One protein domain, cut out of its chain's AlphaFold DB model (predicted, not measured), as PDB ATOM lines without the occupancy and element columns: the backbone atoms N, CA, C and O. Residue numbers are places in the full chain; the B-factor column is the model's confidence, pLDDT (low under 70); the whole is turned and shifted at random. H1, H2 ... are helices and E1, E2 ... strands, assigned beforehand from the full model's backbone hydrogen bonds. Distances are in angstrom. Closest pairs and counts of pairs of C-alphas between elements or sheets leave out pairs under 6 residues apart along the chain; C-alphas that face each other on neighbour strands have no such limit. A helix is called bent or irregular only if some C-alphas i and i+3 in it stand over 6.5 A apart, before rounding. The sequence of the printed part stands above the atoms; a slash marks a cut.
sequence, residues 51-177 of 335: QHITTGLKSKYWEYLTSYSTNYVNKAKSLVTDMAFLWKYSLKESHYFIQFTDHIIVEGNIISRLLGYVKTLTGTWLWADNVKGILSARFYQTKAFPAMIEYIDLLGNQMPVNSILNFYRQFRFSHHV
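This is residues 51 to 177 of the 335 residues of a protein of Paramuricea clavata (UniProt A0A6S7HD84). Look first for a tiny two-stranded antiparallel sheet, E1 and E2, which stands between three crossed helices, H2, H4 and H5, and a fourth helix, H3, set out on long links. H1 sits at the far end of H2. The printed part has 127 residues, with five named helices and two named strands that follow along the chain as H1, H2, E1, H3, E2, H4, H5; of the 73 residues in named elements helices hold 67 and strands 6, and the class is mostly helix. It is compact, with a radius of gyration of the C-alphas of 16.0 A and spans of 45 by 40 by 27 A.

Begin at E1, residues 96 to 98, and E2, residues 139 to 141: N 97 and O 140 are within hydrogen-bond range at 3.0 A. H4, residues 142 to 155, touches the hub H2, residues 70 to 90, closest at the C-alphas of Ala 84 and Ile 149, 5.6 A, opposite ways at a steep tilt of 37 degrees, only just past shallow. H5, residues 161 to 173, touches H4 at a steep tilt of 66 degrees, closest at the C-alphas of Leu 155 and Ile 164, 6.4 A. Residue 161 alone of H5 only just touches H2, with 3 pairs of C-alphas within 8 A; the closest are Val 80 and Val 161, 5.4 A. H1, residues 60 to 67, also only just touches H2, with 3 such pairs, the closest Leu 65 and Val 73, 6.8 A. H3, residues 110 to 120, touches no helix. Every O i to N i+4 pair is within range in H2 and H5, against 3 of 4 in H1, 6 of 7 in H3 and 8 of 10 in H4.

Find C-alpha 60 at (-230.617, -1.118, 14.498), where H1 begins; it spans 12.4 A. H2 spans 29.8 A, H3 15.6 A, H4 19.9 A and H5 18.3 A; E1 and E2 each span 7.1 A. H4 is irregular, but only just: C-alphas 143 and 146 are 6.9 A apart. H5 ends at C-alpha 173, (-220.894, 18.889, 28.049).

The two C-alphas farthest apart, Gly 108 and Val 177, are 45.6 A apart. The printed part has no cut. The links E1 to H3 and H3 to E2 are long. Look for pLDDT under 70 at residues 51 to 60, 66, 132 to 133 and 171 to 177.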
ATOM      1  N   GLN A  51    -227.459 -11.035  36.918       51.62
ATOM      2  CA  GLN A  51    -227.933  -9.714  36.535       51.62
ATOM      3  C   GLN A  51    -228.296  -9.798  35.059       51.62
ATOM      4  O   GLN A  51    -227.437  -9.786  34.176       51.62
ATOM      5  N   HIS A  52    -229.586  -9.976  34.810       49.72
ATOM      6  CA  HIS A  52    -230.145 -10.200  33.488       49.72
ATOM      7  C   HIS A  52    -230.220  -8.907  32.680       49.72
ATOM      8  O   HIS A  52    -231.325  -8.523  32.358       49.72
ATOM      9  N   ILE A  53    -229.124  -8.245  32.284       50.25
ATOM     10  CA  ILE A  53    -229.293  -7.228  31.230       50.25
ATOM     11  C   ILE A  53    -229.719  -7.939  29.944       50.25
ATOM     12  O   ILE A  53    -228.910  -8.604  29.286       50.25
ATOM     13  N   THR A  54    -231.004  -7.843  29.598       46.31
ATOM     14  CA  THR A  54    -231.567  -8.501  28.425       46.31
ATOM     15  C   THR A  54    -231.141  -7.736  27.171       46.31
ATOM     16  O   THR A  54    -231.824  -6.881  26.618       46.31
ATOM     17  N   THR A  55    -229.961  -8.077  26.659       50.59
ATOM     18  CA  THR A  55    -229.449  -7.573  25.370       50.59
ATOM     19  C   THR A  55    -230.104  -8.264  24.160       50.59
ATOM     20  O   THR A  55    -229.623  -8.149  23.031       50.59
ATOM     21  N   GLY A  56    -231.190  -9.015  24.379       49.06
ATOM     22  CA  GLY A  56    -231.915  -9.789  23.366       49.06
ATOM     23  C   GLY A  56    -232.912  -8.984  22.529       49.06
ATOM     24  O   GLY A  56    -233.490  -9.527  21.593       49.06
ATOM     25  N   LEU A  57    -233.121  -7.702  22.840       54.72
ATOM     26  CA  LEU A  57    -233.979  -6.835  22.037       54.72
ATOM     27  C   LEU A  57    -233.306  -6.511  20.695       54.72
ATOM     28  O   LEU A  57    -232.103  -6.247  20.634       54.72
ATOM     29  N   LYS A  58    -234.087  -6.551  19.607       57.16
ATOM     30  CA  LYS A  58    -233.621  -6.129  18.279       57.16
ATOM     31  C   LYS A  58    -233.279  -4.642  18.327       57.16
ATOM     32  O   LYS A  58    -234.102  -3.836  18.758       57.16
ATOM     33  N   SER A  59    -232.076  -4.282  17.888       66.38
ATOM     34  CA  SER A  59    -231.666  -2.888  17.728       66.38
ATOM     35  C   SER A  59    -230.989  -2.690  16.376       66.38
ATOM     36  O   SER A  59    -230.203  -3.531  15.930       66.38
ATOM     37  N   LYS A  60    -231.223  -1.522  15.772       66.56
ATOM     38  CA  LYS A  60    -230.617  -1.118  14.498       66.56
ATOM     39  C   LYS A  60    -229.082  -1.095  14.550       66.56
ATOM     40  O   LYS A  60    -228.422  -1.351  13.548       66.56
ATOM     41  N   TYR A  61    -228.492  -0.795  15.711       75.06
ATOM     42  CA  TYR A  61    -227.034  -0.772  15.846       75.06
ATOM     43  C   TYR A  61    -226.455  -2.190  15.915       75.06
ATOM     44  O   TYR A  61    -225.456  -2.468  15.257       75.06
ATOM     45  N   TRP A  62    -227.062  -3.108  16.680       76.88
ATOM     46  CA  TRP A  62    -226.605  -4.503  16.700       76.88
ATOM     47  C   TRP A  62    -226.783  -5.161  15.335       76.88
ATOM     48  O   TRP A  62    -225.938  -5.958  14.946       76.88
ATOM     49  N   GLU A  63    -227.827  -4.779  14.595       73.62
ATOM     50  CA  GLU A  63    -228.024  -5.152  13.194       73.62
ATOM     51  C   GLU A  63    -226.901  -4.623  12.293       73.62
ATOM     52  O   GLU A  63    -226.377  -5.379  11.486       73.62
ATOM     53  N   TYR A  64    -226.429  -3.385  12.466       73.75
ATOM     54  CA  TYR A  64    -225.243  -2.896  11.745       73.75
ATOM     55  C   TYR A  64    -223.977  -3.698  12.093       73.75
ATOM     56  O   TYR A  64    -223.157  -4.018  11.225       73.75
ATOM     57  N   LEU A  65    -223.854  -4.100  13.361       72.88
ATOM     58  CA  LEU A  65    -222.782  -4.981  13.809       72.88
ATOM     59  C   LEU A  65    -222.941  -6.444  13.351       72.88
ATOM     60  O   LEU A  65    -222.041  -7.232  13.619       72.88
ATOM     61  N   THR A  66    -224.009  -6.829  12.639       66.69
ATOM     62  CA  THR A  66    -224.132  -8.191  12.063       66.69
ATOM     63  C   THR A  66    -223.108  -8.473  10.971       66.69
ATOM     64  O   THR A  66    -222.848  -9.634  10.668       66.69
ATOM     65  N   SER A  67    -222.482  -7.427  10.421       73.81
ATOM     66  CA  SER A  67    -221.288  -7.554   9.578       73.81
ATOM     67  C   SER A  67    -220.081  -8.127  10.338       73.81
ATOM     68  O   SER A  67    -219.162  -8.663   9.721       73.81
ATOM     69  N   TYR A  68    -220.085  -8.063  11.674       79.81
ATOM     70  CA  TYR A  68    -219.115  -8.725  12.542       79.81
ATOM     71  C   TYR A  68    -219.622 -10.105  12.977       79.81
ATOM     72  O   TYR A  68    -220.817 -10.385  13.011       79.81
ATOM     73  N   SER A  69    -218.694 -10.974  13.387       83.00
ATOM     74  CA  SER A  69    -219.048 -12.310  13.883       83.00
ATOM     75  C   SER A  69    -220.030 -12.262  15.063       83.00
ATOM     76  O   SER A  69    -219.932 -11.405  15.946       83.00
ATOM     77  N   THR A  70    -220.916 -13.259  15.159       82.88
ATOM     78  CA  THR A  70    -221.822 -13.437  16.308       82.88
ATOM     79  C   THR A  70    -221.066 -13.453  17.640       82.88
ATOM     80  O   THR A  70    -221.539 -12.908  18.634       82.88
ATOM     81  N   ASN A  71    -219.853 -14.017  17.659       83.00
ATOM     82  CA  ASN A  71    -218.983 -14.013  18.833       83.00
ATOM     83  C   ASN A  71    -218.585 -12.588  19.253       83.00
ATOM     84  O   ASN A  71    -218.649 -12.254  20.432       83.00
ATOM     85  N   TYR A  72    -218.223 -11.725  18.298       84.25
ATOM     86  CA  TYR A  72    -217.918 -10.322  18.580       84.25
ATOM     87  C   TYR A  72    -219.130  -9.591  19.165       84.25
ATOM     88  O   TYR A  72    -219.007  -8.936  20.199       84.25
ATOM     89  N   VAL A  73    -220.309  -9.755  18.556       82.69
ATOM     90  CA  VAL A  73    -221.555  -9.140  19.045       82.69
ATOM     91  C   VAL A  73    -221.878  -9.613  20.466       82.69
ATOM     92  O   VAL A  73    -222.170  -8.794  21.335       82.69
ATOM     93  N   ASN A  74    -221.754 -10.914  20.742       82.12
ATOM     94  CA  ASN A  74    -221.980 -11.473  22.076       82.12
ATOM     95  C   ASN A  74    -220.969 -10.951  23.105       82.12
ATOM     96  O   ASN A  74    -221.358 -10.610  24.220       82.12
ATOM     97  N   LYS A  75    -219.689 -10.821  22.735       83.31
ATOM     98  CA  LYS A  75    -218.661 -10.214  23.594       83.31
ATOM     99  C   LYS A  75    -218.948  -8.740  23.875       83.31
ATOM    100  O   LYS A  75    -218.836  -8.319  25.021       83.31
ATOM    101  N   ALA A  76    -219.356  -7.968  22.868       84.00
ATOM    102  CA  ALA A  76    -219.711  -6.559  23.033       84.00
ATOM    103  C   ALA A  76    -220.927  -6.386  23.958       84.00
ATOM    104  O   ALA A  76    -220.906  -5.536  24.845       84.00
ATOM    105  N   LYS A  77    -221.950  -7.234  23.799       81.62
ATOM    106  CA  LYS A  77    -223.104  -7.298  24.705       81.62
ATOM    107  C   LYS A  77    -222.683  -7.683  26.123       81.62
ATOM    108  O   LYS A  77    -223.069  -6.993  27.058       81.62
ATOM    109  N   SER A  78    -221.846  -8.713  26.294       81.75
ATOM    110  CA  SER A  78    -221.315  -9.094  27.613       81.75
ATOM    111  C   SER A  78    -220.583  -7.926  28.264       81.75
ATOM    112  O   SER A  78    -220.904  -7.582  29.397       81.75
ATOM    113  N   LEU A  79    -219.704  -7.245  27.525       85.25
ATOM    114  CA  LEU A  79    -218.910  -6.129  28.033       85.25
ATOM    115  C   LEU A  79    -219.774  -5.010  28.628       85.25
ATOM    116  O   LEU A  79    -219.436  -4.495  29.686       85.25
ATOM    117  N   VAL A  80    -220.900  -4.662  27.997       84.31
ATOM    118  CA  VAL A  80    -221.859  -3.680  28.540       84.31
ATOM    119  C   VAL A  80    -222.310  -4.090  29.946       84.31
ATOM    120  O   VAL A  80    -222.248  -3.304  30.890       84.31
ATOM    121  N   THR A  81    -222.709  -5.350  30.097       79.44
ATOM    122  CA  THR A  81    -223.213  -5.892  31.364       79.44
ATOM    123  C   THR A  81    -222.115  -6.104  32.411       79.44
ATOM    124  O   THR A  81    -222.353  -5.934  33.604       79.44
ATOM    125  N   ASP A  82    -220.904  -6.460  31.976       82.38
ATOM    126  CA  ASP A  82    -219.724  -6.603  32.830       82.38
ATOM    127  C   ASP A  82    -219.291  -5.241  33.383       82.38
ATOM    128  O   ASP A  82    -219.025  -5.113  34.578       82.38
ATOM    129  N   MET A  83    -219.280  -4.206  32.537       85.81
ATOM    130  CA  MET A  83    -218.922  -2.846  32.937       85.81
ATOM    131  C   MET A  83    -219.936  -2.246  33.910       85.81
ATOM    132  O   MET A  83    -219.519  -1.678  34.916       85.81
ATOM    133  N   ALA A  84    -221.241  -2.422  33.678       83.12
ATOM    134  CA  ALA A  84    -222.273  -1.973  34.616       83.12
ATOM    135  C   ALA A  84    -222.084  -2.578  36.017       83.12
ATOM    136  O   ALA A  84    -222.079  -1.866  37.026       83.12
ATOM    137  N   PHE A  85    -221.860  -3.894  36.075       82.31
ATOM    138  CA  PHE A  85    -221.596  -4.600  37.324       82.31
ATOM    139  C   PHE A  85    -220.313  -4.101  38.005       82.31
ATOM    140  O   PHE A  85    -220.333  -3.778  39.195       82.31
ATOM    141  N   LEU A  86    -219.211  -4.001  37.255       86.69
ATOM    142  CA  LEU A  86    -217.915  -3.544  37.764       86.69
ATOM    143  C   LEU A  86    -217.973  -2.120  38.302       86.69
ATOM    144  O   LEU A  86    -217.473  -1.862  39.395       86.69
ATOM    145  N   TRP A  87    -218.589  -1.200  37.566       87.44
ATOM    146  CA  TRP A  87    -218.752   0.181  38.000       87.44
ATOM    147  C   TRP A  87    -219.594   0.265  39.266       87.44
ATOM    148  O   TRP A  87    -219.195   0.942  40.212       87.44
ATOM    149  N   LYS A  88    -220.698  -0.490  39.345       81.19
ATOM    150  CA  LYS A  88    -221.518  -0.548  40.558       81.19
ATOM    151  C   LYS A  88    -220.736  -1.076  41.754       81.19
ATOM    152  O   LYS A  88    -220.828  -0.504  42.836       81.19
ATOM    153  N   TYR A  89    -219.998  -2.166  41.573       84.56
ATOM    154  CA  TYR A  89    -219.177  -2.731  42.637       84.56
ATOM    155  C   TYR A  89    -218.114  -1.721  43.088       84.56
ATOM    156  O   TYR A  89    -217.953  -1.474  44.279       84.56
ATOM    157  N   SER A  90    -217.466  -1.058  42.127       88.94
ATOM    158  CA  SER A  90    -216.355  -0.138  42.375       88.94
ATOM    159  C   SER A  90    -216.766   1.168  43.069       88.94
ATOM    160  O   SER A  90    -215.926   1.804  43.699       88.94
ATOM    161  N   LEU A  91    -218.049   1.556  43.017       85.06
ATOM    162  CA  LEU A  91    -218.571   2.765  43.678       85.06
ATOM    163  C   LEU A  91    -218.246   2.844  45.172       85.06
ATOM    164  O   LEU A  91    -218.033   3.933  45.695       85.06
ATOM    165  N   LYS A  92    -218.251   1.700  45.862       82.50
ATOM    166  CA  LYS A  92    -217.997   1.620  47.309       82.50
ATOM    167  C   LYS A  92    -216.556   1.233  47.643       82.50
ATOM    168  O   LYS A  92    -216.227   1.075  48.812       82.50
ATOM    169  N   GLU A  93    -215.728   1.042  46.624       87.44
ATOM    170  CA  GLU A  93    -214.411   0.420  46.742       87.44
ATOM    171  C   GLU A  93    -213.278   1.425  46.578       87.44
ATOM    172  O   GLU A  93    -212.277   1.354  47.288       87.44
ATOM    173  N   SER A  94    -213.420   2.373  45.651       91.56
ATOM    174  CA  SER A  94    -212.368   3.340  45.352       91.56
ATOM    175  C   SER A  94    -212.927   4.647  44.793       91.56
ATOM    176  O   SER A  94    -214.044   4.715  44.287       91.56
ATOM    177  N   HIS A  95    -212.120   5.709  44.855       91.12
ATOM    178  CA  HIS A  95    -212.438   7.010  44.246       91.12
ATOM    179  C   HIS A  95    -212.168   7.043  42.732       91.12
ATOM    180  O   HIS A  95    -212.745   7.852  42.001       91.12
ATOM    181  N   TYR A  96    -211.289   6.156  42.262       93.12
ATOM    182  CA  TYR A  96    -210.884   6.062  40.865       93.12
ATOM    183  C   TYR A  96    -210.891   4.619  40.381       93.12
ATOM    184  O   TYR A  96    -210.689   3.693  41.168       93.12
ATOM    185  N   PHE A  97    -211.094   4.435  39.081       93.25
ATOM    186  CA  PHE A  97    -211.179   3.116  38.466       93.25
ATOM    187  C   PHE A  97    -210.432   3.069  37.137       93.25
ATOM    188  O   PHE A  97    -210.474   4.014  36.345       93.25
ATOM    189  N   ILE A  98    -209.767   1.941  36.897       90.69
ATOM    190  CA  ILE A  98    -209.106   1.601  35.639       90.69
ATOM    191  C   ILE A  98    -209.530   0.189  35.281       90.69
ATOM    192  O   ILE A  98    -209.461  -0.712  36.115       90.69
ATOM    193  N   GLN A  99    -209.914  -0.001  34.025       87.44
ATOM    194  CA  GLN A  99    -210.086  -1.328  33.461       87.44
ATOM    195  C   GLN A  99    -208.872  -1.669  32.605       87.44
ATOM    196  O   GLN A  99    -208.527  -0.927  31.685       87.44
ATOM    197  N   PHE A 100    -208.254  -2.806  32.904       82.62
ATOM    198  CA  PHE A 100    -207.176  -3.368  32.105       82.62
ATOM    199  C   PHE A 100    -207.698  -4.500  31.225       82.62
ATOM    200  O   PHE A 100    -208.614  -5.231  31.609       82.62
ATOM    201  N   THR A 101    -207.106  -4.632  30.043       74.81
ATOM    202  CA  THR A 101    -207.192  -5.850  29.239       74.81
ATOM    203  C   THR A 101    -206.031  -6.775  29.598       74.81
ATOM    204  O   THR A 101    -205.072  -6.374  30.256       74.81
ATOM    205  N   ASP A 102    -206.112  -8.020  29.150       73.75
ATOM    206  CA  ASP A 102    -205.086  -9.055  29.305       73.75
ATOM    207  C   ASP A 102    -203.742  -8.719  28.634       73.75
ATOM    208  O   ASP A 102    -202.732  -9.351  28.930       73.75
ATOM    209  N   HIS A 103    -203.706  -7.710  27.764       72.81
ATOM    210  CA  HIS A 103    -202.495  -7.272  27.068       72.81
ATOM    211  C   HIS A 103    -201.719  -6.160  27.785       72.81
ATOM    212  O   HIS A 103    -200.683  -5.728  27.284       72.81
ATOM    213  N   ILE A 104    -202.208  -5.660  28.924       74.19
ATOM    214  CA  ILE A 104    -201.561  -4.544  29.620       74.19
ATOM    215  C   ILE A 104    -200.722  -5.067  30.783       74.19
ATOM    216  O   ILE A 104    -201.240  -5.648  31.734       74.19
ATOM    217  N   ILE A 105    -199.422  -4.786  30.724       76.44
ATOM    218  CA  ILE A 105    -198.489  -4.973  31.834       76.44
ATOM    219  C   ILE A 105    -198.233  -3.601  32.450       76.44
ATOM    220  O   ILE A 105    -197.940  -2.635  31.745       76.44
ATOM    221  N   VAL A 106    -198.378  -3.511  33.770       74.38
ATOM    222  CA  VAL A 106    -198.169  -2.270  34.512       74.38
ATOM    223  C   VAL A 106    -196.897  -2.388  35.335       74.38
ATOM    224  O   VAL A 106    -196.816  -3.211  36.243       74.38
ATOM    225  N   GLU A 107    -195.929  -1.529  35.036       73.50
ATOM    226  CA  GLU A 107    -194.645  -1.479  35.727       73.50
ATOM    227  C   GLU A 107    -194.457  -0.167  36.497       73.50
ATOM    228  O   GLU A 107    -194.976   0.894  36.136       73.50
ATOM    229  N   GLY A 108    -193.683  -0.242  37.580       79.31
ATOM    230  CA  GLY A 108    -193.342   0.909  38.414       79.31
ATOM    231  C   GLY A 108    -194.484   1.424  39.300       79.31
ATOM    232  O   GLY A 108    -195.501   0.769  39.525       79.31
ATOM    233  N   ASN A 109    -194.292   2.625  39.857       81.25
ATOM    234  CA  ASN A 109    -195.245   3.257  40.775       81.25
ATOM    235  C   ASN A 109    -196.305   4.068  40.008       81.25
ATOM    236  O   ASN A 109    -196.313   5.303  40.012       81.25
ATOM    237  N   ILE A 110    -197.201   3.359  39.317       82.88
ATOM    238  CA  ILE A 110    -198.277   3.992  38.545       82.88
ATOM    239  C   ILE A 110    -199.249   4.778  39.438       82.88
ATOM    240  O   ILE A 110    -199.747   5.819  39.021       82.88
ATOM    241  N   ILE A 111    -199.485   4.319  40.675       85.50
ATOM    242  CA  ILE A 111    -200.463   4.912  41.599       85.50
ATOM    243  C   ILE A 111    -200.072   6.355  41.910       85.50
ATOM    244  O   ILE A 111    -200.862   7.270  41.692       85.50
ATOM    245  N   SER A 112    -198.823   6.581  42.327       86.94
ATOM    246  CA  SER A 112    -198.343   7.931  42.642       86.94
ATOM    247  C   SER A 112    -198.382   8.856  41.420       86.94
ATOM    248  O   SER A 112    -198.754  10.022  41.543       86.94
ATOM    249  N   ARG A 113    -198.073   8.335  40.223       88.00
ATOM    250  CA  ARG A 113    -198.152   9.099  38.964       88.00
ATOM    251  C   ARG A 113    -199.592   9.481  38.613       88.00
ATOM    252  O   ARG A 113    -199.835  10.623  38.237       88.00
ATOM    253  N   LEU A 114    -200.546   8.560  38.764       88.88
ATOM    254  CA  LEU A 114    -201.970   8.815  38.527       88.88
ATOM    255  C   LEU A 114    -202.535   9.822  39.529       88.88
ATOM    256  O   LEU A 114    -203.207  10.767  39.126       88.88
ATOM    257  N   LEU A 115    -202.222   9.675  40.818       88.50
ATOM    258  CA  LEU A 115    -202.635  10.636  41.845       88.50
ATOM    259  C   LEU A 115    -202.007  12.018  41.611       88.50
ATOM    260  O   LEU A 115    -202.669  13.034  41.806       88.50
ATOM    261  N   GLY A 116    -200.757  12.069  41.140       89.69
ATOM    262  CA  GLY A 116    -200.118  13.302  40.676       89.69
ATOM    263  C   GLY A 116    -200.860  13.935  39.497       89.69
ATOM    264  O   GLY A 116    -201.160  15.123  39.535       89.69
ATOM    265  N   TYR A 117    -201.234  13.139  38.490       89.00
ATOM    266  CA  TYR A 117    -202.025  13.601  37.347       89.00
ATOM    267  C   TYR A 117    -203.388  14.162  37.771       89.00
ATOM    268  O   TYR A 117    -203.765  15.237  37.314       89.00
ATOM    269  N   VAL A 118    -204.093  13.509  38.700       89.81
ATOM    270  CA  VAL A 118    -205.373  14.009  39.230       89.81
ATOM    271  C   VAL A 118    -205.245  15.416  39.808       89.81
ATOM    272  O   VAL A 118    -206.122  16.239  39.567       89.81
ATOM    273  N   LYS A 119    -204.153  15.716  40.524       90.00
ATOM    274  CA  LYS A 119    -203.912  17.055  41.091       90.00
ATOM    275  C   LYS A 119    -203.772  18.143  40.022       90.00
ATOM    276  O   LYS A 119    -203.969  19.310  40.329       90.00
ATOM    277  N   THR A 120    -203.437  17.771  38.783       89.06
ATOM    278  CA  THR A 120    -203.341  18.707  37.650       89.06
ATOM    279  C   THR A 120    -204.679  18.964  36.957       89.06
ATOM    280  O   THR A 120    -204.780  19.891  36.157       89.06
ATOM    281  N   LEU A 121    -205.704  18.151  37.231       85.94
ATOM    282  CA  LEU A 121    -207.017  18.291  36.611       85.94
ATOM    283  C   LEU A 121    -207.839  19.358  37.336       85.94
ATOM    284  O   LEU A 121    -208.068  19.271  38.541       85.94
ATOM    285  N   THR A 122    -208.332  20.338  36.582       80.44
ATOM    286  CA  THR A 122    -209.208  21.409  37.072       80.44
ATOM    287  C   THR A 122    -210.636  21.220  36.563       80.44
ATOM    288  O   THR A 122    -210.842  20.774  35.435       80.44
ATOM    289  N   GLY A 123    -211.626  21.610  37.366       77.69
ATOM    290  CA  GLY A 123    -213.042  21.505  37.003       77.69
ATOM    291  C   GLY A 123    -213.624  20.093  37.143       77.69
ATOM    292  O   GLY A 123    -213.016  19.180  37.707       77.69
ATOM    293  N   THR A 124    -214.855  19.918  36.665       77.31
ATOM    294  CA  THR A 124    -215.559  18.631  36.692       77.31
ATOM    295  C   THR A 124    -215.134  17.756  35.518       77.31
ATOM    296  O   THR A 124    -215.293  18.149  34.365       77.31
ATOM    297  N   TRP A 125    -214.654  16.544  35.798       84.38
ATOM    298  CA  TRP A 125    -214.307  15.548  34.784       84.38
ATOM    299  C   TRP A 125    -214.928  14.189  35.120       84.38
ATOM    300  O   TRP A 125    -215.232  13.908  36.276       84.38
ATOM    301  N   LEU A 126    -215.151  13.362  34.098       85.31
ATOM    302  CA  LEU A 126    -215.804  12.049  34.227       85.31
ATOM    303  C   LEU A 126    -214.773  10.921  34.117       85.31
ATOM    304  O   LEU A 126    -214.682  10.039  34.972       85.31
ATOM    305  N   TRP A 127    -213.963  10.988  33.062       90.12
ATOM    306  CA  TRP A 127    -212.801  10.142  32.835       90.12
ATOM    307  C   TRP A 127    -211.742  10.897  32.028       90.12
ATOM    308  O   TRP A 127    -212.031  11.925  31.414       90.12
ATOM    309  N   ALA A 128    -210.527  10.361  32.013       87.38
ATOM    310  CA  ALA A 128    -209.443  10.766  31.135       87.38
ATOM    311  C   ALA A 128    -209.073   9.595  30.216       87.38
ATOM    312  O   ALA A 128    -208.879   8.468  30.678       87.38
ATOM    313  N   ASP A 129    -208.998   9.861  28.915       84.44
ATOM    314  CA  ASP A 129    -208.481   8.924  27.918       84.44
ATOM    315  C   ASP A 129    -206.970   9.137  27.749       84.44
ATOM    316  O   ASP A 129    -206.513  10.280  27.739       84.44
ATOM    317  N   ASN A 130    -206.209   8.047  27.590       75.69
ATOM    318  CA  ASN A 130    -204.769   8.067  27.294       75.69
ATOM    319  C   ASN A 130    -203.987   9.018  28.209       75.69
ATOM    320  O   ASN A 130    -203.368   9.980  27.746       75.69
ATOM    321  N   VAL A 131    -204.043   8.762  29.519       78.25
ATOM    322  CA  VAL A 131    -203.415   9.593  30.552       78.25
ATOM    323  C   VAL A 131    -201.950   9.858  30.181       78.25
ATOM    324  O   VAL A 131    -201.132   8.945  30.270       78.25
ATOM    325  N   LYS A 132    -201.654  11.095  29.738       68.38
ATOM    326  CA  LYS A 132    -200.408  11.599  29.109       68.38
ATOM    327  C   LYS A 132    -199.136  10.776  29.410       68.38
ATOM    328  O   LYS A 132    -198.370  11.129  30.302       68.38
ATOM    329  N   GLY A 133    -198.892   9.689  28.671       69.06
ATOM    330  CA  GLY A 133    -197.679   8.859  28.814       69.06
ATOM    331  C   GLY A 133    -197.539   8.097  30.147       69.06
ATOM    332  O   GLY A 133    -196.469   7.579  30.470       69.06
ATOM    333  N   ILE A 134    -198.600   8.048  30.953       73.06
ATOM    334  CA  ILE A 134    -198.703   7.236  32.172       73.06
ATOM    335  C   ILE A 134    -199.401   5.921  31.844       73.06
ATOM    336  O   ILE A 134    -198.947   4.868  32.284       73.06
ATOM    337  N   LEU A 135    -200.504   5.988  31.094       77.00
ATOM    338  CA  LEU A 135    -201.365   4.837  30.868       77.00
ATOM    339  C   LEU A 135    -202.181   4.968  29.576       77.00
ATOM    340  O   LEU A 135    -202.961   5.907  29.416       77.00
ATOM    341  N   SER A 136    -202.070   3.969  28.700       77.12
ATOM    342  CA  SER A 136    -202.914   3.800  27.506       77.12
ATOM    343  C   SER A 136    -204.225   3.090  27.851       77.12
ATOM    344  O   SER A 136    -204.547   2.032  27.318       77.12
ATOM    345  N   ALA A 137    -204.957   3.645  28.809       81.94
ATOM    346  CA  ALA A 137    -206.267   3.163  29.218       81.94
ATOM    347  C   ALA A 137    -207.126   4.341  29.677       81.94
ATOM    348  O   ALA A 137    -206.641   5.458  29.881       81.94
ATOM    349  N   ARG A 138    -208.419   4.072  29.846       87.69
ATOM    350  CA  ARG A 138    -209.360   5.047  30.381       87.69
ATOM    351  C   ARG A 138    -209.318   5.037  31.905       87.69
ATOM    352  O   ARG A 138    -209.451   3.985  32.530       87.69
ATOM    353  N   PHE A 139    -209.153   6.220  32.484       90.38
ATOM    354  CA  PHE A 139    -209.105   6.438  33.925       90.38
ATOM    355  C   PHE A 139    -210.347   7.195  34.382       90.38
ATOM    356  O   PHE A 139    -210.578   8.314  33.936       90.38
ATOM    357  N   TYR A 140    -211.152   6.596  35.252       91.69
ATOM    358  CA  TYR A 140    -212.474   7.104  35.618       91.69
ATOM    359  C   TYR A 140    -212.508   7.678  37.032       91.69
ATOM    360  O   TYR A 140    -211.855   7.148  37.934       91.69
ATOM    361  N   GLN A 141    -213.357   8.686  37.250       91.31
ATOM    362  CA  GLN A 141    -213.856   9.006  38.588       91.31
ATOM    363  C   GLN A 141    -215.064   8.131  38.903       91.31
ATOM    364  O   GLN A 141    -216.070   8.179  38.195       91.31
ATOM    365  N   THR A 142    -215.011   7.378  40.000       91.31
ATOM    366  CA  THR A 142    -216.117   6.473  40.354       91.31
ATOM    367  C   THR A 142    -217.404   7.230  40.676       91.31
ATOM    368  O   THR A 142    -218.484   6.729  40.387       91.31
ATOM    369  N   LYS A 143    -217.326   8.484  41.146       85.44
ATOM    370  CA  LYS A 143    -218.512   9.335  41.360       85.44
ATOM    371  C   LYS A 143    -219.347   9.597  40.097       85.44
ATOM    372  O   LYS A 143    -220.510   9.961  40.225       85.44
ATOM    373  N   ALA A 144    -218.782   9.426  38.897       84.06
ATOM    374  CA  ALA A 144    -219.516   9.559  37.636       84.06
ATOM    375  C   ALA A 144    -220.297   8.283  37.266       84.06
ATOM    376  O   ALA A 144    -221.222   8.328  36.454       84.06
ATOM    377  N   PHE A 145    -219.958   7.142  37.873       86.44
ATOM    378  CA  PHE A 145    -220.560   5.855  37.547       86.44
ATOM    379  C   PHE A 145    -222.071   5.769  37.734       86.44
ATOM    380  O   PHE A 145    -222.678   5.149  36.871       86.44
ATOM    381  N   PRO A 146    -222.727   6.367  38.747       79.44
ATOM    382  CA  PRO A 146    -224.175   6.222  38.891       79.44
ATOM    383  C   PRO A 146    -224.922   6.738  37.652       79.44
ATOM    384  O   PRO A 146    -225.804   6.058  37.133       79.44
ATOM    385  N   ALA A 147    -224.480   7.879  37.113       74.81
ATOM    386  CA  ALA A 147    -225.011   8.456  35.883       74.81
ATOM    387  C   ALA A 147    -224.682   7.612  34.642       74.81
ATOM    388  O   ALA A 147    -225.531   7.375  33.789       74.81
ATOM    389  N   MET A 148    -223.443   7.129  34.538       82.94
ATOM    390  CA  MET A 148    -223.007   6.323  33.393       82.94
ATOM    391  C   MET A 148    -223.684   4.949  33.345       82.94
ATOM    392  O   MET A 148    -224.002   4.462  32.263       82.94
ATOM    393  N   ILE A 149    -223.894   4.325  34.507       78.81
ATOM    394  CA  ILE A 149    -224.620   3.061  34.650       78.81
ATOM    395  C   ILE A 149    -226.058   3.248  34.166       78.81
ATOM    396  O   ILE A 149    -226.521   2.446  33.367       78.81
ATOM    397  N   GLU A 150    -226.711   4.349  34.548       73.69
ATOM    398  CA  GLU A 150    -228.058   4.670  34.070       73.69
ATOM    399  C   GLU A 150    -228.114   4.749  32.534       73.69
ATOM    400  O   GLU A 150    -228.976   4.126  31.924       73.69
ATOM    401  N   TYR A 151    -227.141   5.384  31.870       75.62
ATOM    402  CA  TYR A 151    -227.048   5.342  30.400       75.62
ATOM    403  C   TYR A 151    -226.816   3.934  29.834       75.62
ATOM    404  O   TYR A 151    -227.366   3.600  28.780       75.62
ATOM    405  N   ILE A 152    -225.996   3.113  30.498       78.12
ATOM    406  CA  ILE A 152    -225.791   1.716  30.100       78.12
ATOM    407  C   ILE A 152    -227.097   0.931  30.193       78.12
ATOM    408  O   ILE A 152    -227.381   0.137  29.304       78.12
ATOM    409  N   ASP A 153    -227.917   1.163  31.205       70.25
ATOM    410  CA  ASP A 153    -229.186   0.449  31.343       70.25
ATOM    411  C   ASP A 153    -230.159   0.783  30.225       70.25
ATOM    412  O   ASP A 153    -230.843  -0.093  29.699       70.25
ATOM    413  N   LEU A 154    -230.187   2.058  29.852       70.00
ATOM    414  CA  LEU A 154    -231.080   2.591  28.835       70.00
ATOM    415  C   LEU A 154    -230.681   2.139  27.429       70.00
ATOM    416  O   LEU A 154    -231.529   1.768  26.620       70.00
ATOM    417  N   LEU A 155    -229.384   2.190  27.127       74.56
ATOM    418  CA  LEU A 155    -228.862   2.017  25.770       74.56
ATOM    419  C   LEU A 155    -228.088   0.710  25.579       74.56
ATOM    420  O   LEU A 155    -227.698   0.387  24.459       74.56
ATOM    421  N   GLY A 156    -227.871  -0.067  26.638       76.25
ATOM    422  CA  GLY A 156    -227.038  -1.270  26.634       76.25
ATOM    423  C   GLY A 156    -227.590  -2.412  25.796       76.25
ATOM    424  O   GLY A 156    -226.830  -3.204  25.238       76.25
ATOM    425  N   ASN A 157    -228.913  -2.472  25.642       72.50
ATOM    426  CA  ASN A 157    -229.561  -3.372  24.690       72.50
ATOM    427  C   ASN A 157    -229.579  -2.804  23.263       72.50
ATOM    428  O   ASN A 157    -229.899  -3.545  22.337       72.50
ATOM    429  N   GLN A 158    -229.201  -1.538  23.063       73.19
ATOM    430  CA  GLN A 158    -229.240  -0.878  21.766       73.19
ATOM    431  C   GLN A 158    -227.870  -0.777  21.121       73.19
ATOM    432  O   GLN A 158    -227.815  -0.938  19.915       73.19
ATOM    433  N   MET A 159    -226.789  -0.524  21.862       78.25
ATOM    434  CA  MET A 159    -225.476  -0.220  21.282       78.25
ATOM    435  C   MET A 159    -224.301  -0.588  22.218       78.25
ATOM    436  O   MET A 159    -224.499  -0.774  23.416       78.25
ATOM    437  N   PRO A 160    -223.057  -0.676  21.706       84.25
ATOM    438  CA  PRO A 160    -221.861  -0.935  22.499       84.25
ATOM    439  C   PRO A 160    -221.544   0.178  23.490       84.25
ATOM    440  O   PRO A 160    -221.778   1.358  23.228       84.25
ATOM    441  N   VAL A 161    -220.868  -0.197  24.576       85.75
ATOM    442  CA  VAL A 161    -220.530   0.696  25.693       85.75
ATOM    443  C   VAL A 161    -219.800   1.980  25.281       85.75
ATOM    444  O   VAL A 161    -220.107   3.045  25.804       85.75
ATOM    445  N   ASN A 162    -218.881   1.937  24.310       85.69
ATOM    446  CA  ASN A 162    -218.175   3.147  23.869       85.69
ATOM    447  C   ASN A 162    -219.104   4.150  23.169       85.69
ATOM    448  O   ASN A 162    -218.931   5.354  23.340       85.69
ATOM    449  N   SER A 163    -220.107   3.670  22.428       83.75
ATOM    450  CA  SER A 163    -221.131   4.528  21.825       83.75
ATOM    451  C   SER A 163    -221.988   5.180  22.908       83.75
ATOM    452  O   SER A 163    -222.183   6.391  22.878       83.75
ATOM    453  N   ILE A 164    -222.401   4.404  23.919       83.62
ATOM    454  CA  ILE A 164    -223.145   4.899  25.090       83.62
ATOM    455  C   ILE A 164    -222.361   6.002  25.808       83.62
ATOM    456  O   ILE A 164    -222.897   7.068  26.099       83.62
ATOM    457  N   LEU A 165    -221.068   5.777  26.049       85.81
ATOM    458  CA  LEU A 165    -220.195   6.753  26.699       85.81
ATOM    459  C   LEU A 165    -220.010   8.027  25.874       85.81
ATOM    460  O   LEU A 165    -219.985   9.120  26.436       85.81
ATOM    461  N   ASN A 166    -219.918   7.910  24.549       81.38
ATOM    462  CA  ASN A 166    -219.860   9.074  23.672       81.38
ATOM    463  C   ASN A 166    -221.151   9.896  23.736       81.38
ATOM    464  O   ASN A 166    -221.061  11.118  23.841       81.38
ATOM    465  N   PHE A 167    -222.318   9.241  23.738       76.88
ATOM    466  CA  PHE A 167    -223.597   9.919  23.954       76.88
ATOM    467  C   PHE A 167    -223.613  10.631  25.305       76.88
ATOM    468  O   PHE A 167    -223.831  11.839  25.342       76.88
ATOM    469  N   TYR A 168    -223.289   9.934  26.398       78.56
ATOM    470  CA  TYR A 168    -223.246  10.540  27.730       78.56
ATOM    471  C   TYR A 168    -222.341  11.778  27.785       78.56
ATOM    472  O   TYR A 168    -222.739  12.823  28.302       78.56
ATOM    473  N   ARG A 169    -221.137  11.696  27.202       77.19
ATOM    474  CA  ARG A 169    -220.204  12.828  27.139       77.19
ATOM    475  C   ARG A 169    -220.790  14.006  26.362       77.19
ATOM    476  O   ARG A 169    -220.652  15.139  26.808       77.19
ATOM    477  N   GLN A 170    -221.411  13.756  25.208       73.38
ATOM    478  CA  GLN A 170    -222.041  14.811  24.413       73.38
ATOM    479  C   GLN A 170    -223.160  15.484  25.206       73.38
ATOM    480  O   GLN A 170    -223.127  16.694  25.378       73.38
ATOM    481  N   PHE A 171    -224.078  14.713  25.786       69.19
ATOM    482  CA  PHE A 171    -225.167  15.273  26.589       69.19
ATOM    483  C   PHE A 171    -224.677  16.078  27.791       69.19
ATOM    484  O   PHE A 171    -225.227  17.136  28.072       69.19
ATOM    485  N   ARG A 172    -223.634  15.620  28.496       69.12
ATOM    486  CA  ARG A 172    -223.205  16.304  29.723       69.12
ATOM    487  C   ARG A 172    -222.436  17.603  29.481       69.12
ATOM    488  O   ARG A 172    -222.457  18.466  30.355       69.12
ATOM    489  N   PHE A 173    -221.757  17.737  28.342       67.56
ATOM    490  CA  PHE A 173    -220.894  18.889  28.049       67.56
ATOM    491  C   PHE A 173    -221.395  19.786  26.906       67.56
ATOM    492  O   PHE A 173    -220.892  20.900  26.741       67.56
ATOM    493  N   SER A 174    -222.388  19.354  26.125       59.62
ATOM    494  CA  SER A 174    -223.058  20.218  25.153       59.62
ATOM    495  C   SER A 174    -224.080  21.113  25.859       59.62
ATOM    496  O   SER A 174    -225.046  20.628  26.429       59.62
ATOM    497  N   HIS A 175    -223.887  22.431  25.776       48.78
ATOM    498  CA  HIS A 175    -224.814  23.452  26.297       48.78
ATOM    499  C   HIS A 175    -225.945  23.793  25.306       48.78
ATOM    500  O   HIS A 175    -226.669  24.770  25.484       48.78
ATOM    501  N   HIS A 176    -226.070  23.032  24.220       43.88
ATOM    502  CA  HIS A 176    -227.095  23.245  23.207       43.88
ATOM    503  C   HIS A 176    -228.306  22.367  23.508       43.88
ATOM    504  O   HIS A 176    -228.144  21.196  23.855       43.88
ATOM    505  N   VAL A 177    -229.507  22.937  23.351       41.88
ATOM    506  CA  VAL A 177    -230.788  22.218  23.372       41.88
ATOM    507  C   VAL A 177    -230.768  21.200  22.235       41.88
ATOM    508  O   VAL A 177    -231.156  21.474  21.102       41.88
TER     509      VAL A 177